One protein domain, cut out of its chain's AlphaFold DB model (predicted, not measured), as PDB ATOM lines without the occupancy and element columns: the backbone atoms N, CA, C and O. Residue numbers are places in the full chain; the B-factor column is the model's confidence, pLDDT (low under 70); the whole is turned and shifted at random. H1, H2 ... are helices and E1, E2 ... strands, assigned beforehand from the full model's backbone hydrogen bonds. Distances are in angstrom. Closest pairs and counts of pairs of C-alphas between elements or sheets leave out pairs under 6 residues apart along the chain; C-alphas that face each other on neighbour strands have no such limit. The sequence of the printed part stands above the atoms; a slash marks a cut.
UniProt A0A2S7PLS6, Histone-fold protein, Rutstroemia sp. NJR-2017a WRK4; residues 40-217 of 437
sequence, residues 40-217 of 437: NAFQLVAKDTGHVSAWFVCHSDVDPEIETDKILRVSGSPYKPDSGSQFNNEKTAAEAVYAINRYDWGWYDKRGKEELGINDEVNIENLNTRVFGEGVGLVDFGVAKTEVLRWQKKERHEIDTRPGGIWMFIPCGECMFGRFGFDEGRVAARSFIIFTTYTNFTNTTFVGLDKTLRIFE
ATOM      1  N   ASN A  40     -81.959  10.753 185.239       93.69
ATOM      2  CA  ASN A  40     -81.122  10.445 186.384       93.69
ATOM      3  C   ASN A  40     -81.922  10.691 187.660       93.69
ATOM      4  O   ASN A  40     -82.534  11.747 187.810       93.69
ATOM      5  N   ALA A  41     -81.893   9.727 188.577       93.00
ATOM      6  CA  ALA A  41     -82.525   9.832 189.884       93.00
ATOM      7  C   ALA A  41     -81.458   9.950 190.969       93.00
ATOM      8  O   ALA A  41     -80.556   9.119 191.062       93.00
ATOM      9  N   PHE A  42     -81.598  10.964 191.809       94.81
ATOM     10  CA  PHE A  42     -80.677  11.292 192.878       94.81
ATOM     11  C   PHE A  42     -81.398  11.218 194.218       94.81
ATOM     12  O   PHE A  42     -82.399  11.901 194.453       94.81
ATOM     13  N   GLN A  43     -80.855  10.406 195.119       93.88
ATOM     14  CA  GLN A  43     -81.216  10.477 196.526       93.88
ATOM     15  C   GLN A  43     -80.616  11.742 197.133       93.88
ATOM     16  O   GLN A  43     -79.437  12.045 196.932       93.88
ATOM     17  N   LEU A  44     -81.433  12.458 197.899       95.94
ATOM     18  CA  LEU A  44     -81.004  13.607 198.677       95.94
ATOM     19  C   LEU A  44     -81.043  13.235 200.158       95.94
ATOM     20  O   LEU A  44     -82.103  12.930 200.712       95.94
ATOM     21  N   VAL A  45     -79.888  13.249 200.811       95.06
ATOM     22  CA  VAL A  45     -79.717  12.755 202.181       95.06
ATOM     23  C   VAL A  45     -79.471  13.886 203.165       95.06
ATOM     24  O   VAL A  45     -78.865  14.900 202.824       95.06
ATOM     25  N   ALA A  46     -79.955  13.716 204.391       92.31
ATOM     26  CA  ALA A  46     -79.610  14.590 205.500       92.31
ATOM     27  C   ALA A  46     -78.151  14.330 205.913       92.31
ATOM     28  O   ALA A  46     -77.757  13.183 206.116       92.31
ATOM     29  N   LYS A  47     -77.336  15.381 206.001       89.56
ATOM     30  CA  LYS A  47     -75.878  15.293 206.178       89.56
ATOM     31  C   LYS A  47     -75.461  14.660 207.509       89.56
ATOM     32  O   LYS A  47     -74.439  13.992 207.582       89.56
ATOM     33  N   ASP A  48     -76.255  14.872 208.545       87.50
ATOM     34  CA  ASP A  48     -76.040  14.383 209.907       87.50
ATOM     35  C   ASP A  48     -76.344  12.890 210.073       87.50
ATOM     36  O   ASP A  48     -75.656  12.195 210.816       87.50
ATOM     37  N   THR A  49     -77.366  12.389 209.381       88.19
ATOM     38  CA  THR A  49     -77.859  11.013 209.565       88.19
ATOM     39  C   THR A  49     -77.614  10.099 208.368       88.19
ATOM     40  O   THR A  49     -77.715   8.880 208.492       88.19
ATOM     41  N   GLY A  50     -77.339  10.660 207.190       88.19
ATOM     42  CA  GLY A  50     -77.290   9.931 205.923       88.19
ATOM     43  C   GLY A  50     -78.655   9.417 205.447       88.19
ATOM     44  O   GLY A  50     -78.728   8.744 204.421       88.19
ATOM     45  N   HIS A  51     -79.745   9.717 206.160       90.31
ATOM     46  CA  HIS A  51     -81.078   9.265 205.778       90.31
ATOM     47  C   HIS A  51     -81.603  10.030 204.566       90.31
ATOM     48  O   HIS A  51     -81.419  11.242 204.444       90.31
ATOM     49  N   VAL A  52     -82.312   9.317 203.690       91.69
ATOM     50  CA  VAL A  52     -83.015   9.914 202.551       91.69
ATOM     51  C   VAL A  52     -84.069  10.886 203.075       91.69
ATOM     52  O   VAL A  52     -84.978  10.500 203.800       91.69
ATOM     53  N   SER A  53     -83.931  12.152 202.696       92.12
ATOM     54  CA  SER A  53     -84.794  13.259 203.126       92.12
ATOM     55  C   SER A  53     -85.610  13.854 201.979       92.12
ATOM     56  O   SER A  53     -86.607  14.533 202.220       92.12
ATOM     57  N   ALA A  54     -85.184  13.615 200.739       94.81
ATOM     58  CA  ALA A  54     -85.833  14.041 199.509       94.81
ATOM     59  C   ALA A  54     -85.280  13.235 198.322       94.81
ATOM     60  O   ALA A  54     -84.302  12.494 198.451       94.81
ATOM     61  N   TRP A  55     -85.889  13.412 197.155       96.12
ATOM     62  CA  TRP A  55     -85.363  12.918 195.887       96.12
ATOM     63  C   TRP A  55     -85.386  14.023 194.844       96.12
ATOM     64  O   TRP A  55     -86.321  14.823 194.800       96.12
ATOM     65  N   PHE A  56     -84.375  14.033 193.985       97.00
ATOM     66  CA  PHE A  56     -84.332  14.871 192.797       97.00
ATOM     67  C   PHE A  56     -84.157  13.990 191.569       97.00
ATOM     68  O   PHE A  56     -83.321  13.091 191.557       97.00
ATOM     69  N   VAL A  57     -84.941  14.235 190.531       95.56
ATOM     70  CA  VAL A  57     -84.854  13.512 189.267       95.56
ATOM     71  C   VAL A  57     -84.798  14.526 188.147       95.56
ATOM     72  O   VAL A  57     -85.577  15.477 188.136       95.56
ATOM     73  N   CYS A  58     -83.906  14.336 187.186       96.62
ATOM     74  CA  CYS A  58     -83.836  15.205 186.022       96.62
ATOM     75  C   CYS A  58     -83.447  14.443 184.763       96.62
ATOM     76  O   CYS A  58     -82.839  13.374 184.819       96.62
ATOM     77  N   HIS A  59     -83.808  15.002 183.617       95.94
ATOM     78  CA  HIS A  59     -83.351  14.522 182.327       95.94
ATOM     79  C   HIS A  59     -81.815  14.610 182.241       95.94
ATOM     80  O   HIS A  59     -81.195  15.470 182.867       95.94
ATOM     81  N   SER A  60     -81.188  13.716 181.478       95.75
ATOM     82  CA  SER A  60     -79.727  13.548 181.434       95.75
ATOM     83  C   SER A  60     -78.943  14.763 180.930       95.75
ATOM     84  O   SER A  60     -77.741  14.842 181.161       95.75
ATOM     85  N   ASP A  61     -79.609  15.701 180.257       95.38
ATOM     86  CA  ASP A  61     -79.019  16.959 179.781       95.38
ATOM     87  C   ASP A  61     -79.215  18.146 180.736       95.38
ATOM     88  O   ASP A  61     -78.861  19.274 180.399       95.38
ATOM     89  N   VAL A  62     -79.782  17.902 181.917       96.38
ATOM     90  CA  VAL A  62     -79.990  18.909 182.956       96.38
ATOM     91  C   VAL A  62     -78.878  18.803 183.994       96.38
ATOM     92  O   VAL A  62     -78.626  17.724 184.531       96.38
ATOM     93  N   ASP A  63     -78.253  19.937 184.312       95.62
ATOM     94  CA  ASP A  63     -77.354  20.046 185.460       95.62
ATOM     95  C   ASP A  63     -78.178  19.985 186.762       95.62
ATOM     96  O   ASP A  63     -79.035  20.853 186.987       95.62
ATOM     97  N   PRO A  64     -77.960  18.968 187.617       95.19
ATOM     98  CA  PRO A  64     -78.788  18.765 188.792       95.19
ATOM     99  C   PRO A  64     -78.592  19.835 189.870       95.19
ATOM    100  O   PRO A  64     -79.553  20.142 190.579       95.19
ATOM    101  N   GLU A  65     -77.399  20.424 189.999       92.81
ATOM    102  CA  GLU A  65     -77.145  21.475 190.989       92.81
ATOM    103  C   GLU A  65     -77.836  22.778 190.581       92.81
ATOM    104  O   GLU A  65     -78.544  23.377 191.393       92.81
ATOM    105  N   ILE A  66     -77.689  23.182 189.315       94.19
ATOM    106  CA  ILE A  66     -78.288  24.420 188.791       94.19
ATOM    107  C   ILE A  66     -79.818  24.338 188.823       94.19
ATOM    108  O   ILE A  66     -80.492  25.277 189.248       94.19
ATOM    109  N   GLU A  67     -80.386  23.212 188.388       96.44
ATOM    110  CA  GLU A  67     -81.837  23.056 188.330       96.44
ATOM    111  C   GLU A  67     -82.462  22.970 189.729       96.44
ATOM    112  O   GLU A  67     -83.523  23.554 189.962       96.44
ATOM    113  N   THR A  68     -81.798  22.293 190.676       95.19
ATOM    114  CA  THR A  68     -82.268  22.230 192.067       95.19
ATOM    115  C   THR A  68     -82.226  23.609 192.723       95.19
ATOM    116  O   THR A  68     -83.208  23.995 193.361       95.19
ATOM    117  N   ASP A  69     -81.150  24.384 192.540       93.06
ATOM    118  CA  ASP A  69     -81.068  25.744 193.087       93.06
ATOM    119  C   ASP A  69     -82.163  26.655 192.514       93.06
ATOM    120  O   ASP A  69     -82.885  27.304 193.277       93.06
ATOM    121  N   LYS A  70     -82.380  26.618 191.188       94.06
ATOM    122  CA  LYS A  70     -83.476  27.343 190.524       94.06
ATOM    123  C   LYS A  70     -84.824  27.029 191.173       94.06
ATOM    124  O   LYS A  70     -85.547  27.947 191.560       94.06
ATOM    125  N   ILE A  71     -85.159  25.743 191.308       95.50
ATOM    126  CA  ILE A  71     -86.437  25.297 191.878       95.50
ATOM    127  C   ILE A  71     -86.583  25.762 193.329       95.50
ATOM    128  O   ILE A  71     -87.598  26.361 193.683       95.50
ATOM    129  N   LEU A  72     -85.578  25.509 194.172       94.25
ATOM    130  CA  LEU A  72     -85.652  25.813 195.602       94.25
ATOM    131  C   LEU A  72     -85.673  27.315 195.896       94.25
ATOM    132  O   LEU A  72     -86.246  27.725 196.904       94.25
ATOM    133  N   ARG A  73     -85.088  28.134 195.018       91.00
ATOM    134  CA  ARG A  73     -85.139  29.596 195.104       91.00
ATOM    135  C   ARG A  73     -86.560  30.139 194.937       91.00
ATOM    136  O   ARG A  73     -86.918  31.107 195.600       91.00
ATOM    137  N   VAL A  74     -87.357  29.544 194.049       91.81
ATOM    138  CA  VAL A  74     -88.668  30.094 193.652       91.81
ATOM    139  C   VAL A  74     -89.836  29.352 194.290       91.81
ATOM    140  O   VAL A  74     -90.913  29.929 194.429       91.81
ATOM    141  N   SER A  75     -89.637  28.090 194.680       91.75
ATOM    142  CA  SER A  75     -90.652  27.244 195.310       91.75
ATOM    143  C   SER A  75     -90.018  26.077 196.088       91.75
ATOM    144  O   SER A  75     -90.158  24.905 195.745       91.75
ATOM    145  N   GLY A  76     -89.299  26.392 197.159       89.94
ATOM    146  CA  GLY A  76     -88.785  25.443 198.144       89.94
ATOM    147  C   GLY A  76     -89.844  24.954 199.145       89.94
ATOM    148  O   GLY A  76     -91.037  24.842 198.837       89.94
ATOM    149  N   SER A  77     -89.396  24.618 200.360       87.06
ATOM    150  CA  SER A  77     -90.289  24.132 201.420       87.06
ATOM    151  C   SER A  77     -91.123  25.271 202.005       87.06
ATOM    152  O   SER A  77     -90.544  26.276 202.414       87.06
ATOM    153  N   PRO A  78     -92.452  25.113 202.142       80.38
ATOM    154  CA  PRO A  78     -93.301  26.148 202.735       80.38
ATOM    155  C   PRO A  78     -93.033  26.364 204.232       80.38
ATOM    156  O   PRO A  78     -93.447  27.366 204.801       80.38
ATOM    157  N   TYR A  79     -92.313  25.443 204.874       79.38
ATOM    158  CA  TYR A  79     -91.931  25.529 206.285       79.38
ATOM    159  C   TYR A  79     -90.536  26.123 206.485       79.38
ATOM    160  O   TYR A  79     -89.959  26.028 207.566       79.38
ATOM    161  N   LYS A  80     -89.955  26.697 205.430       77.56
ATOM    162  CA  LYS A  80     -88.651  27.342 205.475       77.56
ATOM    163  C   LYS A  80     -88.771  28.813 205.099       77.56
ATOM    164  O   LYS A  80     -89.557  29.167 204.222       77.56
ATOM    165  N   PRO A  81     -87.965  29.678 205.728       73.75
ATOM    166  CA  PRO A  81     -87.924  31.076 205.348       73.75
ATOM    167  C   PRO A  81     -87.303  31.202 203.951       73.75
ATOM    168  O   PRO A  81     -86.525  30.340 203.535       73.75
ATOM    169  N   ASP A  82     -87.651  32.267 203.225       78.00
ATOM    170  CA  ASP A  82     -87.066  32.593 201.911       78.00
ATOM    171  C   ASP A  82     -87.096  31.442 200.894       78.00
ATOM    172  O   ASP A  82     -86.203  31.295 200.063       78.00
ATOM    173  N   SER A  83     -88.130  30.602 200.966       82.69
ATOM    174  CA  SER A  83     -88.286  29.429 200.101       82.69
ATOM    175  C   SER A  83     -89.217  29.692 198.918       82.69
ATOM    176  O   SER A  83     -89.801  28.769 198.363       82.69
ATOM    177  N   GLY A  84     -89.366  30.955 198.520       86.06
ATOM    178  CA  GLY A  84     -90.242  31.347 197.422       86.06
ATOM    179  C   GLY A  84     -91.722  31.052 197.688       86.06
ATOM    180  O   GLY A  84     -92.181  31.045 198.828       86.06
ATOM    181  N   SER A  85     -92.484  30.851 196.615       83.50
ATOM    182  CA  SER A  85     -93.931  30.659 196.678       83.50
ATOM    183  C   SER A  85     -94.298  29.201 196.928       83.50
ATOM    184  O   SER A  85     -93.825  28.301 196.230       83.50
ATOM    185  N   GLN A  86     -95.218  28.963 197.862       79.25
ATOM    186  CA  GLN A  86     -95.863  27.658 198.015       79.25
ATOM    187  C   GLN A  86     -96.842  27.365 196.864       79.25
ATOM    188  O   GLN A  86     -97.065  26.205 196.521       79.25
ATOM    189  N   PHE A  87     -97.425  28.402 196.263       82.69
ATOM    190  CA  PHE A  87     -98.459  28.288 195.237       82.69
ATOM    191  C   PHE A  87     -97.939  28.678 193.857       82.69
ATOM    192  O   PHE A  87     -96.992  29.455 193.725       82.69
ATOM    193  N   ASN A  88     -98.598  28.164 192.821       85.81
ATOM    194  CA  ASN A  88     -98.335  28.578 191.450       85.81
ATOM    195  C   ASN A  88     -98.696  30.058 191.282       85.81
ATOM    196  O   ASN A  88     -99.857  30.435 191.430       85.81
ATOM    197  N   ASN A  89     -97.701  30.892 190.991       83.38
ATOM    198  CA  ASN A  89     -97.871  32.327 190.787       83.38
ATOM    199  C   ASN A  89     -96.982  32.824 189.641       83.38
ATOM    200  O   ASN A  89     -96.303  32.043 188.977       83.38
ATOM    201  N   GLU A  90     -96.972  34.134 189.406       88.06
ATOM    202  CA  GLU A  90     -96.181  34.745 188.335       88.06
ATOM    203  C   GLU A  90     -94.677  34.461 188.462       88.06
ATOM    204  O   GLU A  90     -94.019  34.240 187.447       88.06
ATOM    205  N   LYS A  91     -94.135  34.385 189.688       88.94
ATOM    206  CA  LYS A  91     -92.712  34.092 189.935       88.94
ATOM    207  C   LYS A  91     -92.368  32.639 189.610       88.94
ATOM    208  O   LYS A  91     -91.392  32.391 188.907       88.94
ATOM    209  N   THR A  92     -93.167  31.676 190.081       90.38
ATOM    210  CA  THR A  92     -92.932  30.257 189.759       90.38
ATOM    211  C   THR A  92     -93.139  30.003 188.273       90.38
ATOM    212  O   THR A  92     -92.348  29.299 187.651       90.38
ATOM    213  N   ALA A  93     -94.150  30.644 187.680       90.06
ATOM    214  CA  ALA A  93     -94.377  30.624 186.251       90.06
ATOM    215  C   ALA A  93     -93.135  31.139 185.514       90.06
ATOM    216  O   ALA A  93     -92.563  30.375 184.743       90.06
ATOM    217  N   ALA A  94     -92.685  32.373 185.762       91.81
ATOM    218  CA  ALA A  94     -91.533  32.992 185.093       91.81
ATOM    219  C   ALA A  94     -90.288  32.089 185.065       91.81
ATOM    220  O   ALA A  94     -89.609  32.011 184.048       91.81
ATOM    221  N   GLU A  95     -90.063  31.336 186.138       93.62
ATOM    222  CA  GLU A  95     -88.911  30.445 186.320       93.62
ATOM    223  C   GLU A  95     -89.162  29.004 185.834       93.62
ATOM    224  O   GLU A  95     -88.334  28.106 186.016       93.62
ATOM    225  N   ALA A  96     -90.305  28.787 185.178       94.19
ATOM    226  CA  ALA A  96     -90.749  27.516 184.628       94.19
ATOM    227  C   ALA A  96     -90.821  26.411 185.701       94.19
ATOM    228  O   ALA A  96     -90.396  25.276 185.479       94.19
ATOM    229  N   VAL A  97     -91.353  26.757 186.877       94.56
ATOM    230  CA  VAL A  97     -91.544  25.859 188.022       94.56
ATOM    231  C   VAL A  97     -93.029  25.718 188.344       94.56
ATOM    232  O   VAL A  97     -93.742  26.704 188.526       94.56
ATOM    233  N   TYR A  98     -93.488  24.473 188.449       92.38
ATOM    234  CA  TYR A  98     -94.852  24.136 188.851       92.38
ATOM    235  C   TYR A  98     -94.853  23.467 190.226       92.38
ATOM    236  O   TYR A  98     -94.193  22.444 190.429       92.38
ATOM    237  N   ALA A  99     -95.600  24.044 191.164       91.31
ATOM    238  CA  ALA A  99     -95.711  23.589 192.538       91.31
ATOM    239  C   ALA A  99     -96.882  22.614 192.730       91.31
ATOM    240  O   ALA A  99     -98.010  22.889 192.321       91.31
ATOM    241  N   ILE A 100     -96.591  21.494 193.399       88.81
ATOM    242  CA  ILE A 100     -97.551  20.499 193.888       88.81
ATOM    243  C   ILE A 100     -97.456  20.453 195.414       88.81
ATOM    244  O   ILE A 100     -96.394  20.176 195.984       88.81
ATOM    245  N   ASN A 101     -98.554  20.743 196.093       86.50
ATOM    246  CA  ASN A 101     -98.630  20.862 197.541       86.50
ATOM    247  C   ASN A 101     -99.198  19.614 198.205       86.50
ATOM    248  O   ASN A 101     -99.772  18.745 197.562       86.50
ATOM    249  N   ARG A 102     -99.075  19.550 199.536       80.75
ATOM    250  CA  ARG A 102     -99.557  18.431 200.364       80.75
ATOM    251  C   ARG A 102    -100.999  17.990 200.088       80.75
ATOM    252  O   ARG A 102    -101.309  16.822 200.290       80.75
ATOM    253  N   TYR A 103    -101.861  18.908 199.651       78.75
ATOM    254  CA  TYR A 103    -103.280  18.657 199.382       78.75
ATOM    255  C   TYR A 103    -103.559  18.187 197.951       78.75
ATOM    256  O   TYR A 103    -104.670  17.759 197.664       78.75
ATOM    257  N   ASP A 104    -102.560  18.221 197.072       76.19
ATOM    258  CA  ASP A 104    -102.670  17.740 195.694       76.19
ATOM    259  C   ASP A 104    -102.363  16.231 195.582       76.19
ATOM    260  O   ASP A 104    -102.369  15.670 194.487       76.19
ATOM    261  N   TRP A 105    -102.082  15.562 196.709       74.75
ATOM    262  CA  TRP A 105    -101.732  14.142 196.770       74.75
ATOM    263  C   TRP A 105    -102.810  13.295 197.464       74.75
ATOM    264  O   TRP A 105    -103.377  13.683 198.488       74.75
ATOM    265  N   GLY A 106    -102.975  12.058 196.985       66.06
ATOM    266  CA  GLY A 106    -103.417  10.892 197.764       66.06
ATOM    267  C   GLY A 106    -104.636  11.086 198.674       66.06
ATOM    268  O   GLY A 106    -105.763  11.107 198.208       66.06
ATOM    269  N   TRP A 107    -104.449  11.152 199.998       61.44
ATOM    270  CA  TRP A 107    -105.541  11.286 200.985       61.44
ATOM    271  C   TRP A 107    -106.585  12.355 200.604       61.44
ATOM    272  O   TRP A 107    -107.782  12.153 200.817       61.44
ATOM    273  N   TYR A 108    -106.128  13.443 199.979       63.03
ATOM    274  CA  TYR A 108    -106.940  14.567 199.517       63.03
ATOM    275  C   TYR A 108    -107.396  14.443 198.046       63.03
ATOM    276  O   TYR A 108    -108.296  15.164 197.625       63.03
ATOM    277  N   ASP A 109    -106.846  13.486 197.288       63.53
ATOM    278  CA  ASP A 109    -107.204  13.155 195.905       63.53
ATOM    279  C   ASP A 109    -107.515  11.653 195.735       63.53
ATOM    280  O   ASP A 109    -106.640  10.792 195.653       63.53
ATOM    281  N   LYS A 110    -108.807  11.323 195.642       63.09
ATOM    282  CA  LYS A 110    -109.276   9.932 195.542       63.09
ATOM    283  C   LYS A 110    -109.170   9.332 194.134       63.09
ATOM    284  O   LYS A 110    -109.511   8.161 193.953       63.09
ATOM    285  N   ARG A 111    -108.733  10.096 193.126       66.06
ATOM    286  CA  ARG A 111    -108.634   9.604 191.744       66.06
ATOM    287  C   ARG A 111    -107.629   8.449 191.666       66.06
ATOM    288  O   ARG A 111    -106.531   8.530 192.200       66.06
ATOM    289  N   GLY A 112    -108.017   7.353 191.013       62.06
ATOM    290  CA  GLY A 112    -107.170   6.164 190.854       62.06
ATOM    291  C   GLY A 112    -107.035   5.274 192.098       62.06
ATOM    292  O   GLY A 112    -106.445   4.204 191.984       62.06
ATOM    293  N   LYS A 113    -107.609   5.638 193.259       65.12
ATOM    294  CA  LYS A 113    -107.543   4.806 194.480       65.12
ATOM    295  C   LYS A 113    -108.132   3.404 194.278       65.12
ATOM    296  O   LYS A 113    -107.520   2.427 194.697       65.12
ATOM    297  N   GLU A 114    -109.272   3.304 193.592       65.31
ATOM    298  CA  GLU A 114    -109.936   2.024 193.290       65.31
ATOM    299  C   GLU A 114    -109.085   1.128 192.377       65.31
ATOM    300  O   GLU A 114    -108.958  -0.068 192.625       65.31
ATOM    301  N   GLU A 115    -108.438   1.706 191.359       60.66
ATOM    302  CA  GLU A 115    -107.529   0.979 190.456       60.66
ATOM    303  C   GLU A 115    -106.256   0.506 191.169       60.66
ATOM    304  O   GLU A 115    -105.619  -0.467 190.750       60.66
ATOM    305  N   LEU A 116    -105.874   1.213 192.237       59.78
ATOM    306  CA  LEU A 116    -104.689   0.915 193.022       59.78
ATOM    307  C   LEU A 116    -104.931  -0.063 194.177       59.78
ATOM    308  O   LEU A 116    -103.959  -0.567 194.732       59.78
ATOM    309  N   GLY A 117    -106.192  -0.346 194.526       58.09
ATOM    310  CA  GLY A 117    -106.541  -1.219 195.652       58.09
ATOM    311  C   GLY A 117    -106.013  -0.717 197.002       58.09
ATOM    312  O   GLY A 117    -105.797  -1.516 197.909       58.09
ATOM    313  N   ILE A 118    -105.754   0.589 197.127       58.84
ATOM    314  CA  ILE A 118    -105.197   1.195 198.340       58.84
ATOM    315  C   ILE A 118    -106.342   1.421 199.329       58.84
ATOM    316  O   ILE A 118    -107.177   2.301 199.114       58.84
ATOM    317  N   ASN A 119    -106.373   0.644 200.412       56.53
ATOM    318  CA  ASN A 119    -107.251   0.914 201.550       56.53
ATOM    319  C   ASN A 119    -106.700   2.089 202.371       56.53
ATOM    320  O   ASN A 119    -105.499   2.170 202.620       56.53
ATOM    321  N   ASP A 120    -107.589   2.972 202.836       53.56
ATOM    322  CA  ASP A 120    -107.259   4.093 203.734       53.56
ATOM    323  C   ASP A 120    -106.930   3.620 205.177       53.56
ATOM    324  O   ASP A 120    -106.795   4.433 206.093       53.56
ATOM    325  N   GLU A 121    -106.807   2.307 205.405       54.53
ATOM    326  CA  GLU A 121    -106.425   1.738 206.696       54.53
ATOM    327  C   GLU A 121    -104.950   2.040 206.974       54.53
ATOM    328  O   GLU A 121    -104.034   1.467 206.385       54.53
ATOM    329  N   VAL A 122    -104.722   2.980 207.890       54.19
ATOM    330  CA  VAL A 122    -103.393   3.263 208.429       54.19
ATOM    331  C   VAL A 122    -102.886   1.987 209.091       54.19
ATOM    332  O   VAL A 122    -103.480   1.513 210.056       54.19
ATOM    333  N   ASN A 123    -101.774   1.440 208.600       55.72
ATOM    334  CA  ASN A 123    -101.107   0.335 209.272       55.72
ATOM    335  C   ASN A 123    -100.478   0.859 210.578       55.72
ATOM    336  O   ASN A 123     -99.366   1.392 210.588       55.72
ATOM    337  N   ILE A 124    -101.233   0.752 211.676       56.72
ATOM    338  CA  ILE A 124    -100.864   1.269 213.001       56.72
ATOM    339  C   ILE A 124     -99.577   0.602 213.516       56.72
ATOM    340  O   ILE A 124     -98.820   1.229 214.257       56.72
ATOM    341  N   GLU A 125     -99.265  -0.624 213.077       55.12
ATOM    342  CA  GLU A 125     -98.036  -1.328 213.468       55.12
ATOM    343  C   GLU A 125     -96.768  -0.604 212.972       55.12
ATOM    344  O   GLU A 125     -95.747  -0.605 213.664       55.12
ATOM    345  N   ASN A 126     -96.849   0.125 211.850       51.47
ATOM    346  CA  ASN A 126     -95.725   0.868 211.263       51.47
ATOM    347  C   ASN A 126     -95.468   2.251 211.895       51.47
ATOM    348  O   ASN A 126     -94.408   2.843 211.670       51.47
ATOM    349  N   LEU A 127     -96.391   2.770 212.715       53.03
ATOM    350  CA  LEU A 127     -96.176   4.022 213.460       53.03
ATOM    351  C   LEU A 127     -95.049   3.871 214.492       53.03
ATOM    352  O   LEU A 127     -94.284   4.807 214.722       53.03
ATOM    353  N   ASN A 128     -94.903   2.673 215.067       47.41
ATOM    354  CA  ASN A 128     -93.913   2.384 216.106       47.41
ATOM    355  C   ASN A 128     -92.526   2.009 215.554       47.41
ATOM    356  O   ASN A 128     -91.556   2.005 216.310       47.41
ATOM    357  N   THR A 129     -92.398   1.714 214.254       53.84
ATOM    358  CA  THR A 129     -91.150   1.207 213.650       53.84
ATOM    359  C   THR A 129     -90.326   2.269 212.917       53.84
ATOM    360  O   THR A 129     -89.245   1.954 212.431       53.84
ATOM    361  N   ARG A 130     -90.789   3.532 212.836       53.00
ATOM    362  CA  ARG A 130     -90.189   4.599 211.992       53.00
ATOM    363  C   ARG A 130     -90.139   4.266 210.487       53.00
ATOM    364  O   ARG A 130     -89.479   4.964 209.722       53.00
ATOM    365  N   VAL A 131     -90.859   3.232 210.049       57.78
ATOM    366  CA  VAL A 131     -90.976   2.835 208.633       57.78
ATOM    367  C   VAL A 131     -92.200   3.486 207.964       57.78
ATOM    368  O   VAL A 131     -92.443   3.311 206.772       57.78
ATOM    369  N   PHE A 132     -92.966   4.295 208.704       63.91
ATOM    370  CA  PHE A 132     -94.010   5.134 208.118       63.91
ATOM    371  C   PHE A 132     -93.403   6.144 207.132       63.91
ATOM    372  O   PHE A 132     -92.293   6.632 207.330       63.91
ATOM    373  N   GLY A 133     -94.117   6.450 206.055       66.50
ATOM    374  CA  GLY A 133     -93.660   7.373 205.023       66.50
ATOM    375  C   GLY A 133     -94.494   7.248 203.756       66.50
ATOM    376  O   GLY A 133     -95.225   6.272 203.553       66.50
ATOM    377  N   GLU A 134     -94.370   8.245 202.895       73.19
ATOM    378  CA  GLU A 134     -94.994   8.259 201.580       73.19
ATOM    379  C   GLU A 134     -93.918   8.236 200.488       73.19
ATOM    380  O   GLU A 134     -92.752   8.579 200.715       73.19
ATOM    381  N   GLY A 135     -94.302   7.780 199.301       79.06
ATOM    382  CA  GLY A 135     -93.412   7.719 198.152       79.06
ATOM    383  C   GLY A 135     -94.139   8.051 196.861       79.06
ATOM    384  O   GLY A 135     -95.361   7.936 196.771       79.06
ATOM    385  N   VAL A 136     -93.373   8.471 195.858       84.38
ATOM    386  CA  VAL A 136     -93.894   8.754 194.518       84.38
ATOM    387  C   VAL A 136     -93.151   7.917 193.493       84.38
ATOM    388  O   VAL A 136     -91.922   7.835 193.491       84.38
ATOM    389  N   GLY A 137     -93.919   7.292 192.610       85.44
ATOM    390  CA  GLY A 137     -93.392   6.541 191.484       85.44
ATOM    391  C   GLY A 137     -93.216   7.422 190.254       85.44
ATOM    392  O   GLY A 137     -94.153   8.110 189.853       85.44
ATOM    393  N   LEU A 138     -92.049   7.351 189.616       87.12
ATOM    394  CA  LEU A 138     -91.834   7.850 188.259       87.12
ATOM    395  C   LEU A 138     -91.578   6.645 187.356       87.12
ATOM    396  O   LEU A 138     -90.705   5.831 187.647       87.12
ATOM    397  N   VAL A 139     -92.363   6.503 186.290       86.75
ATOM    398  CA  VAL A 139     -92.391   5.283 185.482       86.75
ATOM    399  C   VAL A 139     -92.531   5.595 184.002       86.75
ATOM    400  O   VAL A 139     -93.283   6.489 183.610       86.75
ATOM    401  N   ASP A 140     -91.839   4.817 183.177       86.00
ATOM    402  CA  ASP A 140     -91.945   4.925 181.731       86.00
ATOM    403  C   ASP A 140     -93.362   4.582 181.275       86.00
ATOM    404  O   ASP A 140     -93.930   3.540 181.625       86.00
ATOM    405  N   PHE A 141     -93.931   5.433 180.419       83.44
ATOM    406  CA  PHE A 141     -95.321   5.304 179.975       83.44
ATOM    407  C   PHE A 141     -95.644   3.914 179.397       83.44
ATOM    408  O   PHE A 141     -96.724   3.368 179.643       83.44
ATOM    409  N   GLY A 142     -94.698   3.316 178.662       84.00
ATOM    410  CA  GLY A 142     -94.860   2.006 178.025       84.00
ATOM    411  C   GLY A 142     -94.994   0.833 179.003       84.00
ATOM    412  O   GLY A 142     -95.649  -0.154 178.675       84.00
ATOM    413  N   VAL A 143     -94.431   0.944 180.211       85.25
ATOM    414  CA  VAL A 143     -94.453  -0.116 181.240       85.25
ATOM    415  C   VAL A 143     -95.202   0.290 182.511       85.25
ATOM    416  O   VAL A 143     -95.352  -0.533 183.414       85.25
ATOM    417  N   ALA A 144     -95.750   1.510 182.552       82.94
ATOM    418  CA  ALA A 144     -96.438   2.097 183.700       82.94
ATOM    419  C   ALA A 144     -97.434   1.148 184.372       82.94
ATOM    420  O   ALA A 144     -97.370   0.919 185.575       82.94
ATOM    421  N   LYS A 145     -98.324   0.528 183.586       82.25
ATOM    422  CA  LYS A 145     -99.335  -0.396 184.123       82.25
ATOM    423  C   LYS A 145     -98.698  -1.605 184.819       82.25
ATOM    424  O   LYS A 145     -99.171  -2.024 185.868       82.25
ATOM    425  N   THR A 146     -97.650  -2.170 184.232       84.94
ATOM    426  CA  THR A 146     -96.984  -3.370 184.752       84.94
ATOM    427  C   THR A 146     -96.241  -3.073 186.050       84.94
ATOM    428  O   THR A 146     -96.347  -3.843 187.001       84.94
ATOM    429  N   GLU A 147     -95.525  -1.949 186.114       84.56
ATOM    430  CA  GLU A 147     -94.792  -1.544 187.318       84.56
ATOM    431  C   GLU A 147     -95.736  -1.151 188.458       84.56
ATOM    432  O   GLU A 147     -95.550  -1.612 189.581       84.56
ATOM    433  N   VAL A 148     -96.814  -0.411 188.176       80.44
ATOM    434  CA  VAL A 148     -97.813  -0.048 189.195       80.44
ATOM    435  C   VAL A 148     -98.463  -1.294 189.811       80.44
ATOM    436  O   VAL A 148     -98.519  -1.416 191.033       80.44
ATOM    437  N   LEU A 149     -98.875  -2.271 188.994       82.88
ATOM    438  CA  LEU A 149     -99.429  -3.544 189.488       82.88
ATOM    439  C   LEU A 149     -98.408  -4.380 190.278       82.88
ATOM    440  O   LEU A 149     -98.787  -5.224 191.091       82.88
ATOM    441  N   ARG A 150     -97.108  -4.196 190.025       83.88
ATOM    442  CA  ARG A 150     -96.039  -4.831 190.806       83.88
ATOM    443  C   ARG A 150     -95.895  -4.160 192.169       83.88
ATOM    444  O   ARG A 150     -95.770  -4.870 193.163       83.88
ATOM    445  N   TRP A 151     -95.906  -2.831 192.209       83.94
ATOM    446  CA  TRP A 151     -95.774  -2.040 193.434       83.94
ATOM    447  C   TRP A 151     -96.901  -2.306 194.430       83.94
ATOM    448  O   TRP A 151     -96.623  -2.441 195.612       83.94
ATOM    449  N   GLN A 152     -98.131  -2.511 193.950       78.44
ATOM    450  CA  GLN A 152     -99.290  -2.869 194.786       78.44
ATOM    451  C   GLN A 152     -99.100  -4.130 195.645       78.44
ATOM    452  O   GLN A 152     -99.829  -4.331 196.608       78.44
ATOM    453  N   LYS A 153     -98.157  -5.010 195.290       82.19
ATOM    454  CA  LYS A 153     -97.927  -6.283 195.993       82.19
ATOM    455  C   LYS A 153     -96.924  -6.177 197.141       82.19
ATOM    456  O   LYS A 153     -96.588  -7.202 197.726       82.19
ATOM    457  N   LYS A 154     -96.376  -4.989 197.382       81.12
ATOM    458  CA  LYS A 154     -95.308  -4.746 198.349       81.12
ATOM    459  C   LYS A 154     -95.689  -3.603 199.270       81.12
ATOM    460  O   LYS A 154     -96.382  -2.676 198.852       81.12
ATOM    461  N   GLU A 155     -95.168  -3.638 200.488       77.56
ATOM    462  CA  GLU A 155     -95.220  -2.465 201.349       77.56
ATOM    463  C   GLU A 155     -94.394  -1.330 200.734       77.56
ATOM    464  O   GLU A 155     -93.398  -1.553 200.041       77.56
ATOM    465  N   ARG A 156     -94.791  -0.079 200.993       78.38
ATOM    466  CA  ARG A 156     -94.224   1.101 200.309       78.38
ATOM    467  C   ARG A 156     -92.703   1.220 200.441       78.38
ATOM    468  O   ARG A 156     -92.051   1.714 199.529       78.38
ATOM    469  N   HIS A 157     -92.146   0.782 201.564       78.94
ATOM    470  CA  HIS A 157     -90.711   0.825 201.850       78.94
ATOM    471  C   HIS A 157     -89.934  -0.365 201.252       78.94
ATOM    472  O   HIS A 157     -88.708  -0.330 201.204       78.94
ATOM    473  N   GLU A 158     -90.629  -1.404 200.783       82.06
ATOM    474  CA  GLU A 158     -90.050  -2.618 200.189       82.06
ATOM    475  C   GLU A 158     -90.034  -2.576 198.653       82.06
ATOM    476  O   GLU A 158     -89.578  -3.517 197.988       82.06
ATOM    477  N   ILE A 159     -90.607  -1.524 198.062       84.31
ATOM    478  CA  ILE A 159     -90.686  -1.364 196.614       84.31
ATOM    479  C   ILE A 159     -89.294  -1.056 196.051       84.31
ATOM    480  O   ILE A 159     -88.737   0.019 196.257       84.31
ATOM    481  N   ASP A 160     -88.776  -1.989 195.251       80.25
ATOM    482  CA  ASP A 160     -87.496  -1.811 194.563       80.25
ATOM    483  C   ASP A 160     -87.628  -0.920 193.320       80.25
ATOM    484  O   ASP A 160     -88.540  -1.109 192.493       80.25
ATOM    485  N   THR A 161     -86.642  -0.041 193.133       82.00
ATOM    486  CA  THR A 161     -86.423   0.733 191.905       82.00
ATOM    487  C   THR A 161     -85.934  -0.172 190.765       82.00
ATOM    488  O   THR A 161     -85.213  -1.150 190.976       82.00
ATOM    489  N   ARG A 162     -86.347   0.125 189.528       82.31
ATOM    490  CA  ARG A 162     -85.934  -0.585 188.307       82.31
ATOM    491  C   ARG A 162     -85.698   0.406 187.161       82.31
ATOM    492  O   ARG A 162     -86.234   1.507 187.208       82.31
ATOM    493  N   PRO A 163     -84.968   0.020 186.098       77.94
ATOM    494  CA  PRO A 163     -84.696   0.917 184.972       77.94
ATOM    495  C   PRO A 163     -85.941   1.548 184.327       77.94
ATOM    496  O   PRO A 163     -85.881   2.702 183.935       77.94
ATOM    497  N   GLY A 164     -87.067   0.825 184.252       75.12
ATOM    498  CA  GLY A 164     -88.324   1.342 183.684       75.12
ATOM    499  C   GLY A 164     -89.242   2.058 184.682       75.12
ATOM    500  O   GLY A 164     -90.332   2.482 184.305       75.12
ATOM    501  N   GLY A 165     -88.848   2.151 185.956       83.75
ATOM    502  CA  GLY A 165     -89.650   2.784 186.996       83.75
ATOM    503  C   GLY A 165     -88.931   2.886 188.335       83.75
ATOM    504  O   GLY A 165     -88.521   1.882 188.923       83.75
ATOM    505  N   ILE A 166     -88.824   4.106 188.849       89.06
ATOM    506  CA  ILE A 166     -88.256   4.399 190.161       89.06
ATOM    507  C   ILE A 166     -89.377   4.648 191.166       89.06
ATOM    508  O   ILE A 166     -90.377   5.296 190.862       89.06
ATOM    509  N   TRP A 167     -89.187   4.148 192.380       89.69
ATOM    510  CA  TRP A 167     -90.017   4.459 193.529       89.69
ATOM    511  C   TRP A 167     -89.215   5.317 194.505       89.69
ATOM    512  O   TRP A 167     -88.220   4.866 195.073       89.69
ATOM    513  N   MET A 168     -89.620   6.574 194.655       91.06
ATOM    514  CA  MET A 168     -88.946   7.565 195.491       91.06
ATOM    515  C   MET A 168     -89.592   7.582 196.874       91.06
ATOM    516  O   MET A 168     -90.476   8.394 197.145       91.06
ATOM    517  N   PHE A 169     -89.186   6.650 197.732       89.50
ATOM    518  CA  PHE A 169     -89.660   6.569 199.115       89.50
ATOM    519  C   PHE A 169     -88.878   7.522 200.028       89.50
ATOM    520  O   PHE A 169     -87.646   7.581 199.947       89.50
ATOM    521  N   ILE A 170     -89.579   8.246 200.907       89.38
ATOM    522  CA  ILE A 170     -88.970   9.093 201.943       89.38
ATOM    523  C   ILE A 170     -89.381   8.548 203.325       89.38
ATOM    524  O   ILE A 170     -90.540   8.706 203.723       89.38
ATOM    525  N   PRO A 171     -88.457   7.906 204.067       84.94
ATOM    526  CA  PRO A 171     -88.729   7.395 205.409       84.94
ATOM    527  C   PRO A 171     -89.134   8.510 206.375       84.94
ATOM    528  O   PRO A 171     -88.597   9.614 206.317       84.94
ATOM    529  N   CYS A 172     -90.069   8.213 207.279       80.38
ATOM    530  CA  CYS A 172     -90.660   9.166 208.227       80.38
ATOM    531  C   CYS A 172     -91.278  10.413 207.563       80.38
ATOM    532  O   CYS A 172     -91.500  11.425 208.226       80.38
ATOM    533  N   GLY A 173     -91.534  10.368 206.251       77.50
ATOM    534  CA  GLY A 173     -92.046  11.495 205.490       77.50
ATOM    535  C   GLY A 173     -93.502  11.804 205.818       77.50
ATOM    536  O   GLY A 173     -94.364  10.937 205.703       77.50
ATOM    537  N   GLU A 174     -93.789  13.059 206.162       75.06
ATOM    538  CA  GLU A 174     -95.148  13.567 206.358       75.06
ATOM    539  C   GLU A 174     -95.368  14.807 205.489       75.06
ATOM    540  O   GLU A 174     -94.483  15.658 205.383       75.06
ATOM    541  N   CYS A 175     -96.564  14.908 204.894       81.31
ATOM    542  CA  CYS A 175     -96.963  15.953 203.946       81.31
ATOM    543  C   CYS A 175     -95.976  16.087 202.773       81.31
ATOM    544  O   CYS A 175     -94.972  16.790 202.853       81.31
ATOM    545  N   MET A 176     -96.275  15.415 201.661       86.38
ATOM    546  CA  MET A 176     -95.421  15.458 200.474       86.38
ATOM    547  C   MET A 176     -95.570  16.763 199.695       86.38
ATOM    548  O   MET A 176     -96.659  17.319 199.560       86.38
ATOM    549  N   PHE A 177     -94.467  17.208 199.111       91.00
ATOM    550  CA  PHE A 177     -94.407  18.339 198.200       91.00
ATOM    551  C   PHE A 177     -93.612  17.934 196.970       91.00
ATOM    552  O   PHE A 177     -92.593  17.254 197.079       91.00
ATOM    553  N   GLY A 178     -94.074  18.375 195.805       92.94
ATOM    554  CA  GLY A 178     -93.404  18.143 194.533       92.94
ATOM    555  C   GLY A 178     -93.198  19.450 193.793       92.94
ATOM    556  O   GLY A 178     -94.048  20.341 193.878       92.94
ATOM    557  N   ARG A 179     -92.095  19.583 193.059       94.88
ATOM    558  CA  ARG A 179     -91.899  20.692 192.115       94.88
ATOM    559  C   ARG A 179     -91.413  20.143 190.792       94.88
ATOM    560  O   ARG A 179     -90.392  19.460 190.759       94.88
ATOM    561  N   PHE A 180     -92.128  20.458 189.721       95.06
ATOM    562  CA  PHE A 180     -91.667  20.192 188.365       95.06
ATOM    563  C   PHE A 180     -90.904  21.400 187.839       95.06
ATOM    564  O   PHE A 180     -91.409  22.520 187.913       95.06
ATOM    565  N   GLY A 181     -89.718  21.168 187.286       95.88
ATOM    566  CA  GLY A 181     -89.012  22.150 186.474       95.88
ATOM    567  C   GLY A 181     -89.209  21.854 184.991       95.88
ATOM    568  O   GLY A 181     -89.152  20.701 184.554       95.88
ATOM    569  N   PHE A 182     -89.443  22.906 184.216       94.56
ATOM    570  CA  PHE A 182     -89.639  22.856 182.771       94.56
ATOM    571  C   PHE A 182     -88.521  23.610 182.040       94.56
ATOM    572  O   PHE A 182     -87.697  24.305 182.643       94.56
ATOM    573  N   ASP A 183     -88.492  23.447 180.719       86.19
ATOM    574  CA  ASP A 183     -87.776  24.351 179.825       86.19
ATOM    575  C   ASP A 183     -88.487  25.712 179.689       86.19
ATOM    576  O   ASP A 183     -89.606  25.904 180.165       86.19
ATOM    577  N   GLU A 184     -87.830  26.674 179.034       79.56
ATOM    578  CA  GLU A 184     -88.377  28.023 178.812       79.56
ATOM    579  C   GLU A 184     -89.709  27.997 178.045       79.56
ATOM    580  O   GLU A 184     -90.589  28.819 178.296       79.56
ATOM    581  N   GLY A 185     -89.883  27.016 177.152       82.06
ATOM    582  CA  GLY A 185     -91.123  26.800 176.407       82.06
ATOM    583  C   GLY A 185     -92.268  26.224 177.246       82.06
ATOM    584  O   GLY A 185     -93.406  26.214 176.778       82.06
ATOM    585  N   ARG A 186     -91.983  25.743 178.465       83.81
ATOM    586  CA  ARG A 186     -92.919  25.073 179.386       83.81
ATOM    587  C   ARG A 186     -93.703  23.932 178.742       83.81
ATOM    588  O   ARG A 186     -94.848  23.672 179.110       83.81
ATOM    589  N   VAL A 187     -93.094  23.249 177.774       85.88
ATOM    590  CA  VAL A 187     -93.780  22.216 176.981       85.88
ATOM    591  C   VAL A 187     -93.706  20.860 177.673       85.88
ATOM    592  O   VAL A 187     -94.672  20.097 177.646       85.88
ATOM    593  N   ALA A 188     -92.573  20.557 178.307       90.12
ATOM    594  CA  ALA A 188     -92.364  19.306 179.020       90.12
ATOM    595  C   ALA A 188     -91.505  19.503 180.276       90.12
ATOM    596  O   ALA A 188     -90.527  20.254 180.274       90.12
ATOM    597  N   ALA A 189     -91.861  18.803 181.349       93.31
ATOM    598  CA  ALA A 189     -91.055  18.716 182.549       93.31
ATOM    599  C   ALA A 189     -89.729  18.027 182.220       93.31
ATOM    600  O   ALA A 189     -89.686  16.982 181.566       93.31
ATOM    601  N   ARG A 190     -88.643  18.617 182.703       95.75
ATOM    602  CA  ARG A 190     -87.273  18.106 182.576       95.75
ATOM    603  C   ARG A 190     -86.666  17.734 183.924       95.75
ATOM    604  O   ARG A 190     -85.580  17.166 183.966       95.75
ATOM    605  N   SER A 191     -87.339  18.086 185.014       96.94
ATOM    606  CA  SER A 191     -86.906  17.798 186.372       96.94
ATOM    607  C   SER A 191     -88.093  17.703 187.323       96.94
ATOM    608  O   SER A 191     -89.163  18.268 187.078       96.94
ATOM    609  N   PHE A 192     -87.904  16.964 188.408       95.69
ATOM    610  CA  PHE A 192     -88.856  16.811 189.491       95.69
ATOM    611  C   PHE A 192     -88.106  16.657 190.813       95.69
ATOM    612  O   PHE A 192     -87.250  15.783 190.943       95.69
ATOM    613  N   ILE A 193     -88.434  17.486 191.802       95.94
ATOM    614  CA  ILE A 193     -87.999  17.289 193.188       95.94
ATOM    615  C   ILE A 193     -89.200  16.890 194.036       95.94
ATOM    616  O   ILE A 193     -90.266  17.497 193.921       95.94
ATOM    617  N   ILE A 194     -89.010  15.905 194.910       94.56
ATOM    618  CA  ILE A 194     -89.973  15.525 195.939       94.56
ATOM    619  C   ILE A 194     -89.335  15.605 197.317       94.56
ATOM    620  O   ILE A 194     -88.216  15.143 197.538       94.56
ATOM    621  N   PHE A 195     -90.068  16.198 198.249       94.06
ATOM    622  CA  PHE A 195     -89.635  16.415 199.620       94.06
ATOM    623  C   PHE A 195     -90.841  16.438 200.568       94.06
ATOM    624  O   PHE A 195     -91.987  16.278 200.147       94.06
ATOM    625  N   THR A 196     -90.585  16.609 201.861       90.38
ATOM    626  CA  THR A 196     -91.602  16.544 202.921       90.38
ATOM    627  C   THR A 196     -91.509  17.752 203.846       90.38
ATOM    628  O   THR A 196     -90.564  18.541 203.751       90.38
ATOM    629  N   THR A 197     -92.448  17.885 204.788       85.50
ATOM    630  CA  THR A 197     -92.367  18.901 205.856       85.50
ATOM    631  C   THR A 197     -91.044  18.844 206.625       85.50
ATOM    632  O   THR A 197     -90.552  19.874 207.080       85.50
ATOM    633  N   TYR A 198     -90.439  17.659 206.739       85.31
ATOM    634  CA  TYR A 198     -89.214  17.439 207.509       85.31
ATOM    635  C   TYR A 198     -87.924  17.682 206.718       85.31
ATOM    636  O   TYR A 198     -86.833  17.640 207.287       85.31
ATOM    637  N   THR A 199     -88.006  17.957 205.414       89.88
ATOM    638  CA  THR A 199     -86.810  18.141 204.588       89.88
ATOM    639  C   THR A 199     -86.123  19.469 204.901       89.88
ATOM    640  O   THR A 199     -86.584  20.555 204.534       89.88
ATOM    641  N   ASN A 200     -84.950  19.389 205.533       91.25
ATOM    642  CA  ASN A 200     -84.116  20.545 205.815       91.25
ATOM    643  C   ASN A 200     -83.063  20.781 204.712       91.25
ATOM    644  O   ASN A 200     -81.913  20.408 204.880       91.25
ATOM    645  N   PHE A 201     -83.405  21.499 203.634       93.25
ATOM    646  CA  PHE A 201     -82.474  21.827 202.534       93.25
ATOM    647  C   PHE A 201     -81.124  22.472 202.913       93.25
ATOM    648  O   PHE A 201     -80.193  22.393 202.120       93.25
ATOM    649  N   THR A 202     -80.976  23.082 204.099       92.12
ATOM    650  CA  THR A 202     -79.672  23.605 204.560       92.12
ATOM    651  C   THR A 202     -78.804  22.532 205.219       92.12
ATOM    652  O   THR A 202     -77.661  22.793 205.563       92.12
ATOM    653  N   ASN A 203     -79.353  21.331 205.401       92.44
ATOM    654  CA  ASN A 203     -78.705  20.120 205.896       92.44
ATOM    655  C   ASN A 203     -78.854  18.943 204.905       92.44
ATOM    656  O   ASN A 203     -78.378  17.848 205.171       92.44
ATOM    657  N   THR A 204     -79.519  19.138 203.765       94.50
ATOM    658  CA  THR A 204     -79.696  18.108 202.735       94.50
ATOM    659  C   THR A 204     -78.634  18.265 201.653       94.50
ATOM    660  O   THR A 204     -78.380  19.381 201.202       94.50
ATOM    661  N   THR A 205     -78.052  17.153 201.211       95.44
ATOM    662  CA  THR A 205     -77.028  17.071 200.160       95.44
ATOM    663  C   THR A 205     -77.347  15.934 199.183       95.44
ATOM    664  O   THR A 205     -78.137  15.041 199.497       95.44
ATOM    665  N   PHE A 206     -76.734  15.945 198.002       94.19
ATOM    666  CA  PHE A 206     -76.681  14.753 197.156       94.19
ATOM    667  C   PHE A 206     -75.864  13.660 197.855       94.19
ATOM    668  O   PHE A 206     -74.869  13.949 198.525       94.19
ATOM    669  N   VAL A 207     -76.262  12.395 197.693       90.81
ATOM    670  CA  VAL A 207     -75.495  11.263 198.238       90.81
ATOM    671  C   VAL A 207     -74.030  11.350 197.806       90.81
ATOM    672  O   VAL A 207     -73.726  11.427 196.618       90.81
ATOM    673  N   GLY A 208     -73.125  11.317 198.787       84.06
ATOM    674  CA  GLY A 208     -71.678  11.361 198.564       84.06
ATOM    675  C   GLY A 208     -71.081  12.759 198.380       84.06
ATOM    676  O   GLY A 208     -69.870  12.852 198.202       84.06
ATOM    677  N   LEU A 209     -71.882  13.832 198.442       87.88
ATOM    678  CA  LEU A 209     -71.396  15.217 198.399       87.88
ATOM    679  C   LEU A 209     -71.501  15.900 199.769       87.88
ATOM    680  O   LEU A 209     -72.402  15.611 200.555       87.88
ATOM    681  N   ASP A 210     -70.626  16.876 200.024       85.75
ATOM    682  CA  ASP A 210     -70.613  17.653 201.275       85.75
ATOM    683  C   ASP A 210     -71.412  18.963 201.220       85.75
ATOM    684  O   ASP A 210     -71.767  19.523 202.271       85.75
ATOM    685  N   LYS A 211     -71.653  19.469 200.006       91.50
ATOM    686  CA  LYS A 211     -72.311  20.751 199.740       91.50
ATOM    687  C   LYS A 211     -73.824  20.601 199.879       91.50
ATOM    688  O   LYS A 211     -74.446  19.805 199.183       91.50
ATOM    689  N   THR A 212     -74.416  21.395 200.763       93.12
ATOM    690  CA  THR A 212     -75.862  21.394 200.992       93.12
ATOM    691  C   THR A 212     -76.606  22.137 199.885       93.12
ATOM    692  O   THR A 212     -76.063  23.040 199.248       93.12
ATOM    693  N   LEU A 213     -77.874  21.779 199.676       92.75
ATOM    694  CA  LEU A 213     -78.718  22.371 198.630       92.75
ATOM    695  C   LEU A 213     -79.065  23.842 198.891       92.75
ATOM    696  O   LEU A 213     -79.388  24.580 197.966       92.75
ATOM    697  N   ARG A 214     -79.024  24.275 200.154       91.31
ATOM    698  CA  ARG A 214     -79.143  25.676 200.569       91.31
ATOM    699  C   ARG A 214     -78.081  26.003 201.608       91.31
ATOM    700  O   ARG A 214     -77.624  25.125 202.342       91.31
ATOM    701  N   ILE A 215     -77.718  27.275 201.688       89.06
ATOM    702  CA  ILE A 215     -76.810  27.787 202.714       89.06
ATOM    703  C   ILE A 215     -77.622  28.037 203.984       89.06
ATOM    704  O   ILE A 215     -78.727  28.577 203.926       89.06
ATOM    705  N   PHE A 216     -77.096  27.590 205.122       87.62
ATOM    706  CA  PHE A 216     -77.637  27.983 206.414       87.62
ATOM    707  C   PHE A 216     -77.265  29.441 206.684       87.62
ATOM    708  O   PHE A 216     -76.092  29.794 206.611       87.62
ATOM    709  N   GLU A 217     -78.260  30.255 207.011       86.06
ATOM    710  CA  GLU A 217     -78.075  31.635 207.447       86.06
ATOM    711  C   GLU A 217     -78.660  31.775 208.849       86.06
ATOM    712  O   GLU A 217     -79.771  31.308 209.124       86.06
TER     713      GLU A 217
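This is residues 40 to 217 of the 437 residues of the protein "Histone-fold protein" of Rutstroemia sp. NJR-2017a WRK4 (UniProt A0A2S7PLS6). A curled six-stranded sheet, E3 E6 E7 E2 E1 E8, has helix H1 packed on one face, while the two-stranded sheet E4 E5 covers part of the other, making a lopsided sandwich. H5 packs on the far side of E4 and E5, and residues 108 to 114, partly in H3, stick out. The printed part has 178 residues with five named helices and eight named strands, in the order E1 E2 H1 H2 E3 H3 H4 E4 H5 E5 E6 E7 E8; both sheets are antiparallel. The class is mixed, helices and strands, with under half of the residues, 84, in named elements. The whole is compact, with a radius of gyration of the C-alphas of 16.2 A, and spans 40 by 37 by 30 A.

E1, residues 40 to 46, begins at C-alpha 40 (-81.122, 10.445, 186.384). E2 is residues 52 to 59, 20.7 A long, and H1 residues 64 to 75, 16.0 A. H2 is residues 90 to 94, E3 97 to 100, H3 113 to 116 and H4 124 to 127. E4, residues 133 to 139, is 19.7 A long; H5 is residues 144 to 151 and E5 165 to 171. E6 is residues 176 to 182, 20.0 A, and E7 189 to 196, 20.5 A. E8, residues 204 to 206, ends at C-alpha 206 (-76.681, 14.753, 197.156).

In the twisted large sheet, E3 and E8 are edge strands. E1 and E2 form a hairpin, with N 42 and O 56 2.7 A apart; E6 and E7 form another, with N 177 and O 195 at 2.8 A. E7 and E2 are antiparallel at 175 degrees, with N 57 and O 192 at 2.8 A. E3 and E6 are antiparallel neighbours with N 98 and O 180 within hydrogen-bond range at 2.9 A, and E1 and E8 are antiparallel neighbours with N 45 and O 205 within hydrogen-bond range at 2.8 A. In the small sheet, N 138 and O 166 are 2.9 A apart. The two sheets are a sandwich, face to face, their best planes 12 degrees apart; the closest C-alphas of E2 and E5, Ser 53 and Ile 170, are 6.0 A apart. The pairs E1 with E8, E2 with E7, E3 with E6 and E4 with E5 make a jelly roll, one long hairpin wound over both sheets. H1 is on the large sheet, its Ile 71 C-alpha 6.4 A from that of Val 97 in E3. H2 only grazes that sheet with residues 91 to 93, and H1 and H2 only just touch, with 3 pairs of C-alphas within 8 A, the closest Val 74 and Thr 92 at 5.8 A. The C-alphas of Glu 147 in H5 and Gly 165 in E5, the closest of the two, are 6.7 A apart. H3 and H5 are close but not clearly touching, Leu 116 and Leu 149 having the closest C-alphas at 7.7 A; H4 touches no helix. In H1, H2 and H5 every O i to N i+4 pair is within hydrogen-bond range; H3 and H4 are too short for such a pair.

The C-alphas farthest apart, those of Glu 125 and Gly 185, are 47.0 A apart. The printed part has no cut. The links H1 to H2, E3 to H3 and H5 to E5 are long. The mean pLDDT of the printed part is 83.4, and residues 106 to 133 are under 70.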